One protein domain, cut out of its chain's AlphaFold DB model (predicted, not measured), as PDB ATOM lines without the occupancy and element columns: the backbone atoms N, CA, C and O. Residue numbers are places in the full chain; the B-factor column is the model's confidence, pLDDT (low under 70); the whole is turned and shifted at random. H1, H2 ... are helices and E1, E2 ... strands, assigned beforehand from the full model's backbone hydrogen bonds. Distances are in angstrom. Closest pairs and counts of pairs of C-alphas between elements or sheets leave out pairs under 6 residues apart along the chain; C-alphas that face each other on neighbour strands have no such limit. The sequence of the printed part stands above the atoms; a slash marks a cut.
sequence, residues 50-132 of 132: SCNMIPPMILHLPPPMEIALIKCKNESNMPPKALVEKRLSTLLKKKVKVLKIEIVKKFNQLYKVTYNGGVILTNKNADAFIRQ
ATOM      1  N   SER A  50     148.611 130.018 137.304       62.12
ATOM      2  CA  SER A  50     147.387 129.256 137.574       62.12
ATOM      3  C   SER A  50     147.084 128.188 136.516       62.12
ATOM      4  O   SER A  50     146.449 127.178 136.813       62.12
ATOM      5  N   CYS A  51     147.557 128.376 135.288       59.56
ATOM      6  CA  CYS A  51     147.385 127.436 134.189       59.56
ATOM      7  C   CYS A  51     148.473 126.345 134.166       59.56
ATOM      8  O   CYS A  51     148.276 125.333 133.505       59.56
ATOM      9  N   ASN A  52     149.575 126.487 134.917       59.66
ATOM     10  CA  ASN A  52     150.633 125.466 135.014       59.66
ATOM     11  C   ASN A  52     150.261 124.295 135.947       59.66
ATOM     12  O   ASN A  52     150.847 123.220 135.849       59.66
ATOM     13  N   MET A  53     149.279 124.485 136.835       65.12
ATOM     14  CA  MET A  53     148.767 123.442 137.740       65.12
ATOM     15  C   MET A  53     147.760 122.504 137.054       65.12
ATOM     16  O   MET A  53     147.438 121.430 137.560       65.12
ATOM     17  N   ILE A  54     147.248 122.916 135.894       57.47
ATOM     18  CA  ILE A  54     146.223 122.199 135.154       57.47
ATOM     19  C   ILE A  54     146.923 121.280 134.140       57.47
ATOM     20  O   ILE A  54     147.677 121.776 133.300       57.47
ATOM     21  N   PRO A  55     146.674 119.955 134.160       61.12
ATOM     22  CA  PRO A  55     147.217 119.042 133.163       61.12
ATOM     23  C   PRO A  55     146.962 119.567 131.739       61.12
ATOM     24  O   PRO A  55     145.842 119.990 131.443       61.12
ATOM     25  N   PRO A  56     147.943 119.502 130.821       58.94
ATOM     26  CA  PRO A  56     147.827 120.077 129.477       58.94
ATOM     27  C   PRO A  56     146.655 119.504 128.662       58.94
ATOM     28  O   PRO A  56     146.156 120.175 127.761       58.94
ATOM     29  N   MET A  57     146.163 118.309 129.021       55.25
ATOM     30  CA  MET A  57     144.940 117.718 128.456       55.25
ATOM     31  C   MET A  57     143.655 118.505 128.762       55.25
ATOM     32  O   MET A  57     142.677 118.355 128.038       55.25
ATOM     33  N   ILE A  58     143.633 119.336 129.805       55.75
ATOM     34  CA  ILE A  58     142.485 120.195 130.147       55.75
ATOM     35  C   ILE A  58     142.609 121.566 129.459       55.75
ATOM     36  O   ILE A  58     141.605 122.236 129.229       55.75
ATOM     37  N   LEU A  59     143.826 121.977 129.085       58.53
ATOM     38  CA  LEU A  59     144.078 123.244 128.391       58.53
ATOM     39  C   LEU A  59     143.782 123.173 126.890       58.53
ATOM     40  O   LEU A  59     143.271 124.140 126.331       58.53
ATOM     41  N   HIS A  60     144.073 122.043 126.243       67.50
ATOM     42  CA  HIS A  60     143.911 121.897 124.797       67.50
ATOM     43  C   HIS A  60     143.191 120.593 124.476       67.50
ATOM     44  O   HIS A  60     143.790 119.517 124.416       67.50
ATOM     45  N   LEU A  61     141.880 120.698 124.268       73.62
ATOM     46  CA  LEU A  61     141.097 119.602 123.716       73.62
ATOM     47  C   LEU A  61     141.589 119.288 122.297       73.62
ATOM     48  O   LEU A  61     141.921 120.208 121.546       73.62
ATOM     49  N   PRO A  62     141.593 118.011 121.882       82.12
ATOM     50  CA  PRO A  62     141.789 117.667 120.483       82.12
ATOM     51  C   PRO A  62     140.785 118.431 119.602       82.12
ATOM     52  O   PRO A  62     139.619 118.552 119.997       82.12
ATOM     53  N   PRO A  63     141.166 118.883 118.391       82.38
ATOM     54  CA  PRO A  63     140.295 119.716 117.556       82.38
ATOM     55  C   PRO A  63     138.871 119.164 117.338       82.38
ATOM     56  O   PRO A  63     137.918 119.940 117.422       82.38
ATOM     57  N   PRO A  64     138.655 117.844 117.132       83.88
ATOM     58  CA  PRO A  64     137.300 117.297 117.018       83.88
ATOM     59  C   PRO A  64     136.454 117.498 118.284       83.88
ATOM     60  O   PRO A  64     135.267 117.817 118.200       83.88
ATOM     61  N   MET A  65     137.069 117.347 119.459       82.69
ATOM     62  CA  MET A  65     136.406 117.536 120.747       82.69
ATOM     63  C   MET A  65     136.149 119.009 121.045       82.69
ATOM     64  O   MET A  65     135.094 119.343 121.578       82.69
ATOM     65  N   GLU A  66     137.070 119.898 120.675       83.38
ATOM     66  CA  GLU A  66     136.882 121.341 120.818       83.38
ATOM     67  C   GLU A  66     135.673 121.821 120.001       83.38
ATOM     68  O   GLU A  66     134.805 122.527 120.517       83.38
ATOM     69  N   ILE A  67     135.544 121.359 118.753       85.12
ATOM     70  CA  ILE A  67     134.397 121.672 117.891       85.12
ATOM     71  C   ILE A  67     133.094 121.147 118.502       85.12
ATOM     72  O   ILE A  67     132.092 121.868 118.526       85.12
ATOM     73  N   ALA A  68     133.095 119.909 119.007       84.94
ATOM     74  CA  ALA A  68     131.928 119.315 119.654       84.94
ATOM     75  C   ALA A  68     131.526 120.086 120.923       84.94
ATOM     76  O   ALA A  68     130.341 120.357 121.131       84.94
ATOM     77  N   LEU A  69     132.502 120.506 121.728       86.75
ATOM     78  CA  LEU A  69     132.270 121.286 122.938       86.75
ATOM     79  C   LEU A  69     131.722 122.679 122.616       86.75
ATOM     80  O   LEU A  69     130.748 123.107 123.235       86.75
ATOM     81  N   ILE A  70     132.303 123.379 121.636       87.12
ATOM     82  CA  ILE A  70     131.812 124.689 121.183       87.12
ATOM     83  C   ILE A  70     130.377 124.561 120.667       87.12
ATOM     84  O   ILE A  70     129.519 125.361 121.039       87.12
ATOM     85  N   LYS A  71     130.091 123.535 119.858       88.75
ATOM     86  CA  LYS A  71     128.741 123.271 119.348       88.75
ATOM     87  C   LYS A  71     127.748 123.053 120.493       88.75
ATOM     88  O   LYS A  71     126.754 123.769 120.564       88.75
ATOM     89  N   CYS A  72     128.062 122.147 121.418       88.38
ATOM     90  CA  CYS A  72     127.231 121.850 122.585       88.38
ATOM     91  C   CYS A  72     126.970 123.104 123.434       88.38
ATOM     92  O   CYS A  72     125.826 123.427 123.757       88.38
ATOM     93  N   LYS A  73     128.022 123.879 123.735       89.81
ATOM     94  CA  LYS A  73     127.895 125.131 124.492       89.81
ATOM     95  C   LYS A  73     127.020 126.145 123.771       89.81
ATOM     96  O   LYS A  73     126.224 126.806 124.433       89.81
ATOM     97  N   ASN A  74     127.144 126.283 122.456       92.06
ATOM     98  CA  ASN A  74     126.349 127.237 121.689       92.06
ATOM     99  C   ASN A  74     124.872 126.851 121.632       92.06
ATOM    100  O   ASN A  74     124.025 127.730 121.777       92.06
ATOM    101  N   GLU A  75     124.574 125.566 121.449       90.62
ATOM    102  CA  GLU A  75     123.211 125.032 121.437       90.62
ATOM    103  C   GLU A  75     122.551 125.183 122.813       90.62
ATOM    104  O   GLU A  75     121.460 125.736 122.917       90.62
ATOM    105  N   SER A  76     123.252 124.801 123.883       89.31
ATOM    106  CA  SER A  76     122.755 124.915 125.262       89.31
ATOM    107  C   SER A  76     122.533 126.366 125.704       89.31
ATOM    108  O   SER A  76     121.622 126.655 126.478       89.31
ATOM    109  N   ASN A  77     123.350 127.297 125.210       91.88
ATOM    110  CA  ASN A  77     123.265 128.713 125.560       91.88
ATOM    111  C   ASN A  77     122.488 129.553 124.541       91.88
ATOM    112  O   ASN A  77     122.553 130.781 124.606       91.88
ATOM    113  N   MET A  78     121.786 128.934 123.591       91.44
ATOM    114  CA  MET A  78     121.086 129.672 122.548       91.44
ATOM    115  C   MET A  78     120.023 130.601 123.161       91.44
ATOM    116  O   MET A  78     119.156 130.134 123.904       91.44
ATOM    117  N   PRO A  79     120.066 131.916 122.882       91.94
ATOM    118  CA  PRO A  79     119.142 132.843 123.512       91.94
ATOM    119  C   PRO A  79     117.713 132.670 122.989       91.94
ATOM    120  O   PRO A  79     117.509 132.503 121.780       91.94
ATOM    121  N   PRO A  80     116.699 132.778 123.863       93.44
ATOM    122  CA  PRO A  80     115.311 132.728 123.434       93.44
ATOM    123  C   PRO A  80     114.962 133.977 122.620       93.44
ATOM    124  O   PRO A  80     115.365 135.094 122.958       93.44
ATOM    125  N   LYS A  81     114.143 133.803 121.573       93.06
ATOM    126  CA  LYS A  81     113.746 134.894 120.660       93.06
ATOM    127  C   LYS A  81     113.185 136.111 121.399       93.06
ATOM    128  O   LYS A  81     113.591 137.228 121.105       93.06
ATOM    129  N   ALA A  82     112.332 135.892 122.399       92.62
ATOM    130  CA  ALA A  82     111.709 136.965 123.176       92.62
ATOM    131  C   ALA A  82     112.726 137.843 123.931       92.62
ATOM    132  O   ALA A  82     112.549 139.058 124.028       92.62
ATOM    133  N   LEU A  83     113.811 137.249 124.444       93.31
ATOM    134  CA  LEU A  83     114.872 137.996 125.124       93.31
ATOM    135  C   LEU A  83     115.613 138.879 124.122       93.31
ATOM    136  O   LEU A  83     115.787 140.073 124.368       93.31
ATOM    137  N   VAL A  84     115.990 138.306 122.977       93.94
ATOM    138  CA  VAL A  84     116.688 139.027 121.909       93.94
ATOM    139  C   VAL A  84     115.826 140.171 121.374       93.94
ATOM    140  O   VAL A  84     116.308 141.293 121.259       93.94
ATOM    141  N   GLU A  85     114.538 139.937 121.126       93.88
ATOM    142  CA  GLU A  85     113.593 140.975 120.694       93.88
ATOM    143  C   GLU A  85     113.487 142.117 121.702       93.88
ATOM    144  O   GLU A  85     113.569 143.284 121.314       93.88
ATOM    145  N   LYS A  86     113.347 141.797 122.994       93.88
ATOM    146  CA  LYS A  86     113.268 142.801 124.060       93.88
ATOM    147  C   LYS A  86     114.537 143.646 124.112       93.88
ATOM    148  O   LYS A  86     114.451 144.871 124.110       93.88
ATOM    149  N   ARG A  87     115.709 143.007 124.118       93.44
ATOM    150  CA  ARG A  87     117.005 143.698 124.188       93.44
ATOM    151  C   ARG A  87     117.265 144.555 122.957       93.44
ATOM    152  O   ARG A  87     117.583 145.733 123.097       93.44
ATOM    153  N   LEU A  88     117.051 144.013 121.760       92.06
ATOM    154  CA  LEU A  88     117.221 144.767 120.519       92.06
ATOM    155  C   LEU A  88     116.237 145.921 120.408       92.06
ATOM    156  O   LEU A  88     116.621 146.988 119.936       92.06
ATOM    157  N   SER A  89     115.000 145.740 120.872       91.56
ATOM    158  CA  SER A  89     114.019 146.824 120.861       91.56
ATOM    159  C   SER A  89     114.446 147.981 121.763       91.56
ATOM    160  O   SER A  89     114.302 149.142 121.379       91.56
ATOM    161  N   THR A  90     115.045 147.676 122.920       92.38
ATOM    162  CA  THR A  90     115.638 148.682 123.812       92.38
ATOM    163  C   THR A  90     116.839 149.376 123.169       92.38
ATOM    164  O   THR A  90     116.900 150.603 123.163       92.38
ATOM    165  N   LEU A  91     117.780 148.618 122.593       90.25
ATOM    166  CA  LEU A  91     119.011 149.172 122.016       90.25
ATOM    167  C   LEU A  91     118.753 150.019 120.760       90.25
ATOM    168  O   LEU A  91     119.380 151.058 120.570       90.25
ATOM    169  N   LEU A  92     117.822 149.594 119.904       88.00
ATOM    170  CA  LEU A  92     117.477 150.290 118.660       88.00
ATOM    171  C   LEU A  92     116.351 151.321 118.834       88.00
ATOM    172  O   LEU A  92     116.012 151.999 117.862       88.00
ATOM    173  N   LYS A  93     115.766 151.438 120.037       90.38
ATOM    174  CA  LYS A  93     114.614 152.305 120.360       90.38
ATOM    175  C   LYS A  93     113.432 152.137 119.390       90.38
ATOM    176  O   LYS A  93     112.729 153.094 119.072       90.38
ATOM    177  N   LYS A  94     113.233 150.922 118.873       89.38
ATOM    178  CA  LYS A  94     112.209 150.578 117.872       89.38
ATOM    179  C   LYS A  94     111.664 149.187 118.154       89.38
ATOM    180  O   LYS A  94     112.364 148.358 118.715       89.38
ATOM    181  N   LYS A  95     110.435 148.901 117.726       89.00
ATOM    182  CA  LYS A  95     109.871 147.550 117.836       89.00
ATOM    183  C   LYS A  95     110.564 146.618 116.838       89.00
ATOM    184  O   LYS A  95     110.438 146.805 115.626       89.00
ATOM    185  N   VAL A  96     111.292 145.627 117.345       91.06
ATOM    186  CA  VAL A  96     112.028 144.641 116.543       91.06
ATOM    187  C   VAL A  96     111.316 143.295 116.598       91.06
ATOM    188  O   VAL A  96     110.881 142.871 117.665       91.06
ATOM    189  N   LYS A  97     111.221 142.617 115.451       93.31
ATOM    190  CA  LYS A  97     110.743 141.231 115.361       93.31
ATOM    191  C   LYS A  97     111.870 140.345 114.845       93.31
ATOM    192  O   LYS A  97     112.385 140.584 113.749       93.31
ATOM    193  N   VAL A  98     112.250 139.339 115.625       94.75
ATOM    194  CA  VAL A  98     113.311 138.390 115.283       94.75
ATOM    195  C   VAL A  98     112.717 137.273 114.434       94.75
ATOM    196  O   VAL A  98     111.815 136.546 114.846       94.75
ATOM    197  N   LEU A  99     113.251 137.112 113.228       93.69
ATOM    198  CA  LEU A  99     112.825 136.090 112.278       93.69
ATOM    199  C   LEU A  99     113.552 134.775 112.571       93.69
ATOM    200  O   LEU A  99     112.929 133.732 112.804       93.69
ATOM    201  N   LYS A 100     114.885 134.842 112.630       94.50
ATOM    202  CA  LYS A 100     115.762 133.674 112.741       94.50
ATOM    203  C   LYS A 100     116.952 133.963 113.649       94.50
ATOM    204  O   LYS A 100     117.462 135.079 113.666       94.50
ATOM    205  N   ILE A 101     117.384 132.936 114.375       94.56
ATOM    206  CA  ILE A 101     118.621 132.927 115.154       94.56
ATOM    207  C   ILE A 101     119.418 131.708 114.691       94.56
ATOM    208  O   ILE A 101     118.878 130.604 114.639       94.56
ATOM    209  N   GLU A 102     120.676 131.913 114.328       94.56
ATOM    210  CA  GLU A 102     121.597 130.884 113.852       94.56
ATOM    211  C   GLU A 102     122.889 130.914 114.670       94.56
ATOM    212  O   GLU A 102     123.328 131.967 115.131       94.56
ATOM    213  N   ILE A 103     123.521 129.756 114.834       93.06
ATOM    214  CA  ILE A 103     124.818 129.647 115.507       93.06
ATOM    215  C   ILE A 103     125.926 129.947 114.499       93.06
ATOM    216  O   ILE A 103     125.978 129.341 113.424       93.06
ATOM    217  N   VAL A 104     126.852 130.839 114.855       91.94
ATOM    218  CA  VAL A 104     128.041 131.086 114.035       91.94
ATOM    219  C   VAL A 104     129.069 129.988 114.313       91.94
ATOM    220  O   VAL A 104     129.540 129.818 115.435       91.94
ATOM    221  N   LYS A 105     129.417 129.210 113.282       86.88
ATOM    222  CA  LYS A 105     130.389 128.112 113.401       86.88
ATOM    223  C   LYS A 105     131.754 128.646 113.847       86.88
ATOM    224  O   LYS A 105     132.161 129.713 113.405       86.88
ATOM    225  N   LYS A 106     132.478 127.855 114.650       84.00
ATOM    226  CA  LYS A 106     133.830 128.144 115.179       84.00
ATOM    227  C   LYS A 106     133.924 129.278 116.210       84.00
ATOM    228  O   LYS A 106     134.986 129.450 116.792       84.00
ATOM    229  N   PHE A 107     132.841 130.004 116.479       87.00
ATOM    230  CA  PHE A 107     132.802 131.009 117.539       87.00
ATOM    231  C   PHE A 107     132.027 130.484 118.743       87.00
ATOM    232  O   PHE A 107     131.028 129.785 118.594       87.00
ATOM    233  N   ASN A 108     132.483 130.829 119.943       87.81
ATOM    234  CA  ASN A 108     131.810 130.482 121.189       87.81
ATOM    235  C   ASN A 108     130.819 131.596 121.565       87.81
ATOM    236  O   ASN A 108     131.187 132.767 121.603       87.81
ATOM    237  N   GLN A 109     129.570 131.221 121.834       88.38
ATOM    238  CA  GLN A 109     128.460 132.086 122.246       88.38
ATOM    239  C   GLN A 109     128.162 133.259 121.301       88.38
ATOM    240  O   GLN A 109     127.653 134.292 121.742       88.38
ATOM    241  N   LEU A 110     128.440 133.094 120.005       93.25
ATOM    242  CA  LEU A 110     128.124 134.077 118.975       93.25
ATOM    243  C   LEU A 110     126.961 133.590 118.108       93.25
ATOM    244  O   LEU A 110     127.007 132.506 117.514       93.25
ATOM    245  N   TYR A 111     125.937 134.427 118.008       94.25
ATOM    246  CA  TYR A 111     124.692 134.117 117.325       94.25
ATOM    247  C   TYR A 111     124.415 135.153 116.244       94.25
ATOM    248  O   TYR A 111     124.517 136.357 116.474       94.25
ATOM    249  N   LYS A 112     124.036 134.678 115.061       95.88
ATOM    250  CA  LYS A 112     123.556 135.504 113.960       95.88
ATOM    251  C   LYS A 112     122.046 135.634 114.075       95.88
ATOM    252  O   LYS A 112     121.336 134.634 114.098       95.88
ATOM    253  N   VAL A 113     121.558 136.862 114.160       95.44
ATOM    254  CA  VAL A 113     120.138 137.166 114.318       95.44
ATOM    255  C   VAL A 113     119.663 137.934 113.097       95.44
ATOM    256  O   VAL A 113     120.151 139.024 112.803       95.44
ATOM    257  N   THR A 114     118.678 137.367 112.409       95.88
ATOM    258  CA  THR A 114     117.963 138.029 111.320       95.88
ATOM    259  C   THR A 114     116.673 138.606 111.878       95.88
ATOM    260  O   THR A 114     115.842 137.873 112.423       95.88
ATOM    261  N   TYR A 115     116.492 139.912 111.735       93.94
ATOM    262  CA  TYR A 115     115.303 140.640 112.161       93.94
ATOM    263  C   TYR A 115     114.752 141.482 111.007       93.94
ATOM    264  O   TYR A 115     115.357 141.584 109.942       93.94
ATOM    265  N   ASN A 116     113.592 142.099 111.209       90.88
ATOM    266  CA  ASN A 116     112.913 142.910 110.191       90.88
ATOM    267  C   ASN A 116     113.743 144.073 109.608       90.88
ATOM    268  O   ASN A 116     113.410 144.561 108.535       90.88
ATOM    269  N   GLY A 117     114.791 144.529 110.295       87.62
ATOM    270  CA  GLY A 117     115.652 145.628 109.852       87.62
ATOM    271  C   GLY A 117     117.060 145.208 109.429       87.62
ATOM    272  O   GLY A 117     117.906 146.090 109.297       87.62
ATOM    273  N   GLY A 118     117.333 143.907 109.275       92.44
ATOM    274  CA  GLY A 118     118.620 143.408 108.789       92.44
ATOM    275  C   GLY A 118     119.165 142.213 109.567       92.44
ATOM    276  O   GLY A 118     118.428 141.429 110.169       92.44
ATOM    277  N   VAL A 119     120.487 142.069 109.526       95.06
ATOM    278  CA  VAL A 119     121.224 140.962 110.134       95.06
ATOM    279  C   VAL A 119     122.263 141.523 111.093       95.06
ATOM    280  O   VAL A 119     122.986 142.462 110.770       95.06
ATOM    281  N   ILE A 120     122.342 140.934 112.280       94.94
ATOM    282  CA  ILE A 120     123.330 141.292 113.297       94.94
ATOM    283  C   ILE A 120     123.982 140.046 113.886       94.94
ATOM    284  O   ILE A 120     123.424 138.948 113.848       94.94
ATOM    285  N   LEU A 121     125.149 140.240 114.484       94.81
ATOM    286  CA  LEU A 121     125.816 139.270 115.341       94.81
ATOM    287  C   LEU A 121     125.698 139.715 116.795       94.81
ATOM    288  O   LEU A 121     125.909 140.887 117.096       94.81
ATOM    289  N   THR A 122     125.374 138.785 117.688       93.44
ATOM    290  CA  THR A 122     125.148 139.066 119.106       93.44
ATOM    291  C   THR A 122     125.661 137.945 120.005       93.44
ATOM    292  O   THR A 122     125.762 136.792 119.584       93.44
ATOM    293  N   ASN A 123     125.958 138.277 121.263       93.81
ATOM    294  CA  ASN A 123     126.275 137.293 122.300       93.81
ATOM    295  C   ASN A 123     125.005 136.623 122.872       93.81
ATOM    296  O   ASN A 123     123.881 137.021 122.553       93.81
ATOM    297  N   LYS A 124     125.187 135.647 123.774       91.38
ATOM    298  CA  LYS A 124     124.108 134.975 124.532       91.38
ATOM    299  C   LYS A 124     123.114 135.945 125.185       91.38
ATOM    300  O   LYS A 124     121.925 135.661 125.239       91.38
ATOM    301  N   ASN A 125     123.576 137.065 125.722       90.62
ATOM    302  CA  ASN A 125     122.716 137.954 126.506       90.62
ATOM    303  C   ASN A 125     121.991 139.008 125.658       90.62
ATOM    304  O   ASN A 125     121.081 139.674 126.147       90.62
ATOM    305  N   ALA A 126     122.381 139.152 124.390       88.62
ATOM    306  CA  ALA A 126     121.942 140.225 123.510       88.62
ATOM    307  C   ALA A 126     122.198 141.642 124.050       88.62
ATOM    308  O   ALA A 126     121.428 142.561 123.784       88.62
ATOM    309  N   ASP A 127     123.298 141.818 124.789       88.38
ATOM    310  CA  ASP A 127     123.660 143.106 125.399       88.38
ATOM    311  C   ASP A 127     124.304 144.065 124.389       88.38
ATOM    312  O   ASP A 127     124.158 145.281 124.487       88.38
ATOM    313  N   ALA A 128     125.009 143.511 123.401       88.06
ATOM    314  CA  ALA A 128     125.696 144.250 122.354       88.06
ATOM    315  C   ALA A 128     125.565 143.514 121.020       88.06
ATOM    316  O   ALA A 128     125.452 142.285 120.986       88.06
ATOM    317  N   PHE A 129     125.610 144.268 119.921       90.62
ATOM    318  CA  PHE A 129     125.520 143.702 118.583       90.62
ATOM    319  C   PHE A 129     126.462 144.376 117.591       90.62
ATOM    320  O   PHE A 129     126.800 145.552 117.718       90.62
ATOM    321  N   ILE A 130     126.824 143.618 116.559       91.81
ATOM    322  CA  ILE A 130     127.564 144.087 115.387       91.81
ATOM    323  C   ILE A 130     126.639 143.945 114.180       91.81
ATOM    324  O   ILE A 130     126.037 142.888 113.989       91.81
ATOM    325  N   ARG A 131     126.492 145.004 113.380       89.38
ATOM    326  CA  ARG A 131     125.748 144.938 112.112       89.38
ATOM    327  C   ARG A 131     126.601 144.257 111.050       89.38
ATOM    328  O   ARG A 131     127.802 144.514 110.994       89.38
ATOM    329  N   GLN A 132     125.977 143.388 110.261       83.31
ATOM    330  CA  GLN A 132     126.589 142.820 109.059       83.31
ATOM    331  C   GLN A 132     126.235 143.640 107.827       83.31
ATOM    332  O   GLN A 132     125.119 144.210 107.813       83.31
TER     333      GLN A 132
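Overview. This is residues 50 to 132 of the 132 residues of an uncharacterized protein of hydrothermal vent metagenome (UniProt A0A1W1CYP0). A small, strongly twisted sheet of four strands, E1 to E4, has the helix H3 packed across one face, and a helical arm, H2 and then H1, reaches away from this body and makes the length of the whole. H2 only grazes the sheet with its residues 71 to 75, and residues 52 to 58 stick out at the far part of the arm. The printed part has 83 residues with three named helices followed by four named strands, in the order H1 H2 H3 E1 E2 E3 E4; the sheet order is E1 - E2 - E3 - E4, all antiparallel, and the class is mixed, helices and strands. The whole is loose, with a radius of gyration of the C-alphas of 15.9 A, and elongated, spanning 49 by 25 by 21 A.

Along the chain. The sheet holds E1, residues 98 to 103, 14.5 A long; E2, residues 110 to 115, 15.9 A; E3, residues 118 to 123, 16.7 A; and E4, residues 129 to 131, 6.6 A, whose C-alpha 131 is at (125.748, 144.938, 112.112). H3 is residues 81 to 92, 16.0 A long, with C-alpha 81 at (113.746, 134.894, 120.660). H2 is residues 63 to 76, 19.9 A long. H1 is residues 56 to 59, 5.0 A long, with C-alpha 56 at (147.827, 120.077, 129.477).

Arrangement. The strands form a meander, each the antiparallel neighbour of the one before, with E1 and E4 as edge strands. In the hairpin of E1 and E2, at 158 degrees, N 102 and O 112 are 2.8 A apart, within hydrogen-bond range. In the hairpin of E2 and E3, at 151 degrees, N 113 and O 120 are 2.8 A apart. In the hairpin of E3 and E4, at 149 degrees, N 121 and O 130 are 2.8 A apart. H3 is on one face of the sheet, making two layers, a helix over a sheet. Its height over the sheet is 7.8 A; it lies over E2 and runs across the strands, at 76 degrees to E2 on the local plane. The closest C-alphas of H3 and E1 are those of Glu 85 and Val 98, 6.0 A apart. The closest C-alphas of H2 and E1 are those of Asn 74 and Ile 103, 6.8 A apart. H2 and H3 are apart, and H1 is apart from H2 and not on the sheet. In H2 and H3 every O i to N i+4 pair is within hydrogen-bond range; H1 is too short for such a pair.

Size, cuts and confidence. The two C-alphas farthest apart are those of Met 53 and Lys 95, 49.9 A. The printed part has no cut, and no link is long. The mean pLDDT of the printed part is 86.4, and residues 50 to 60 are under 70.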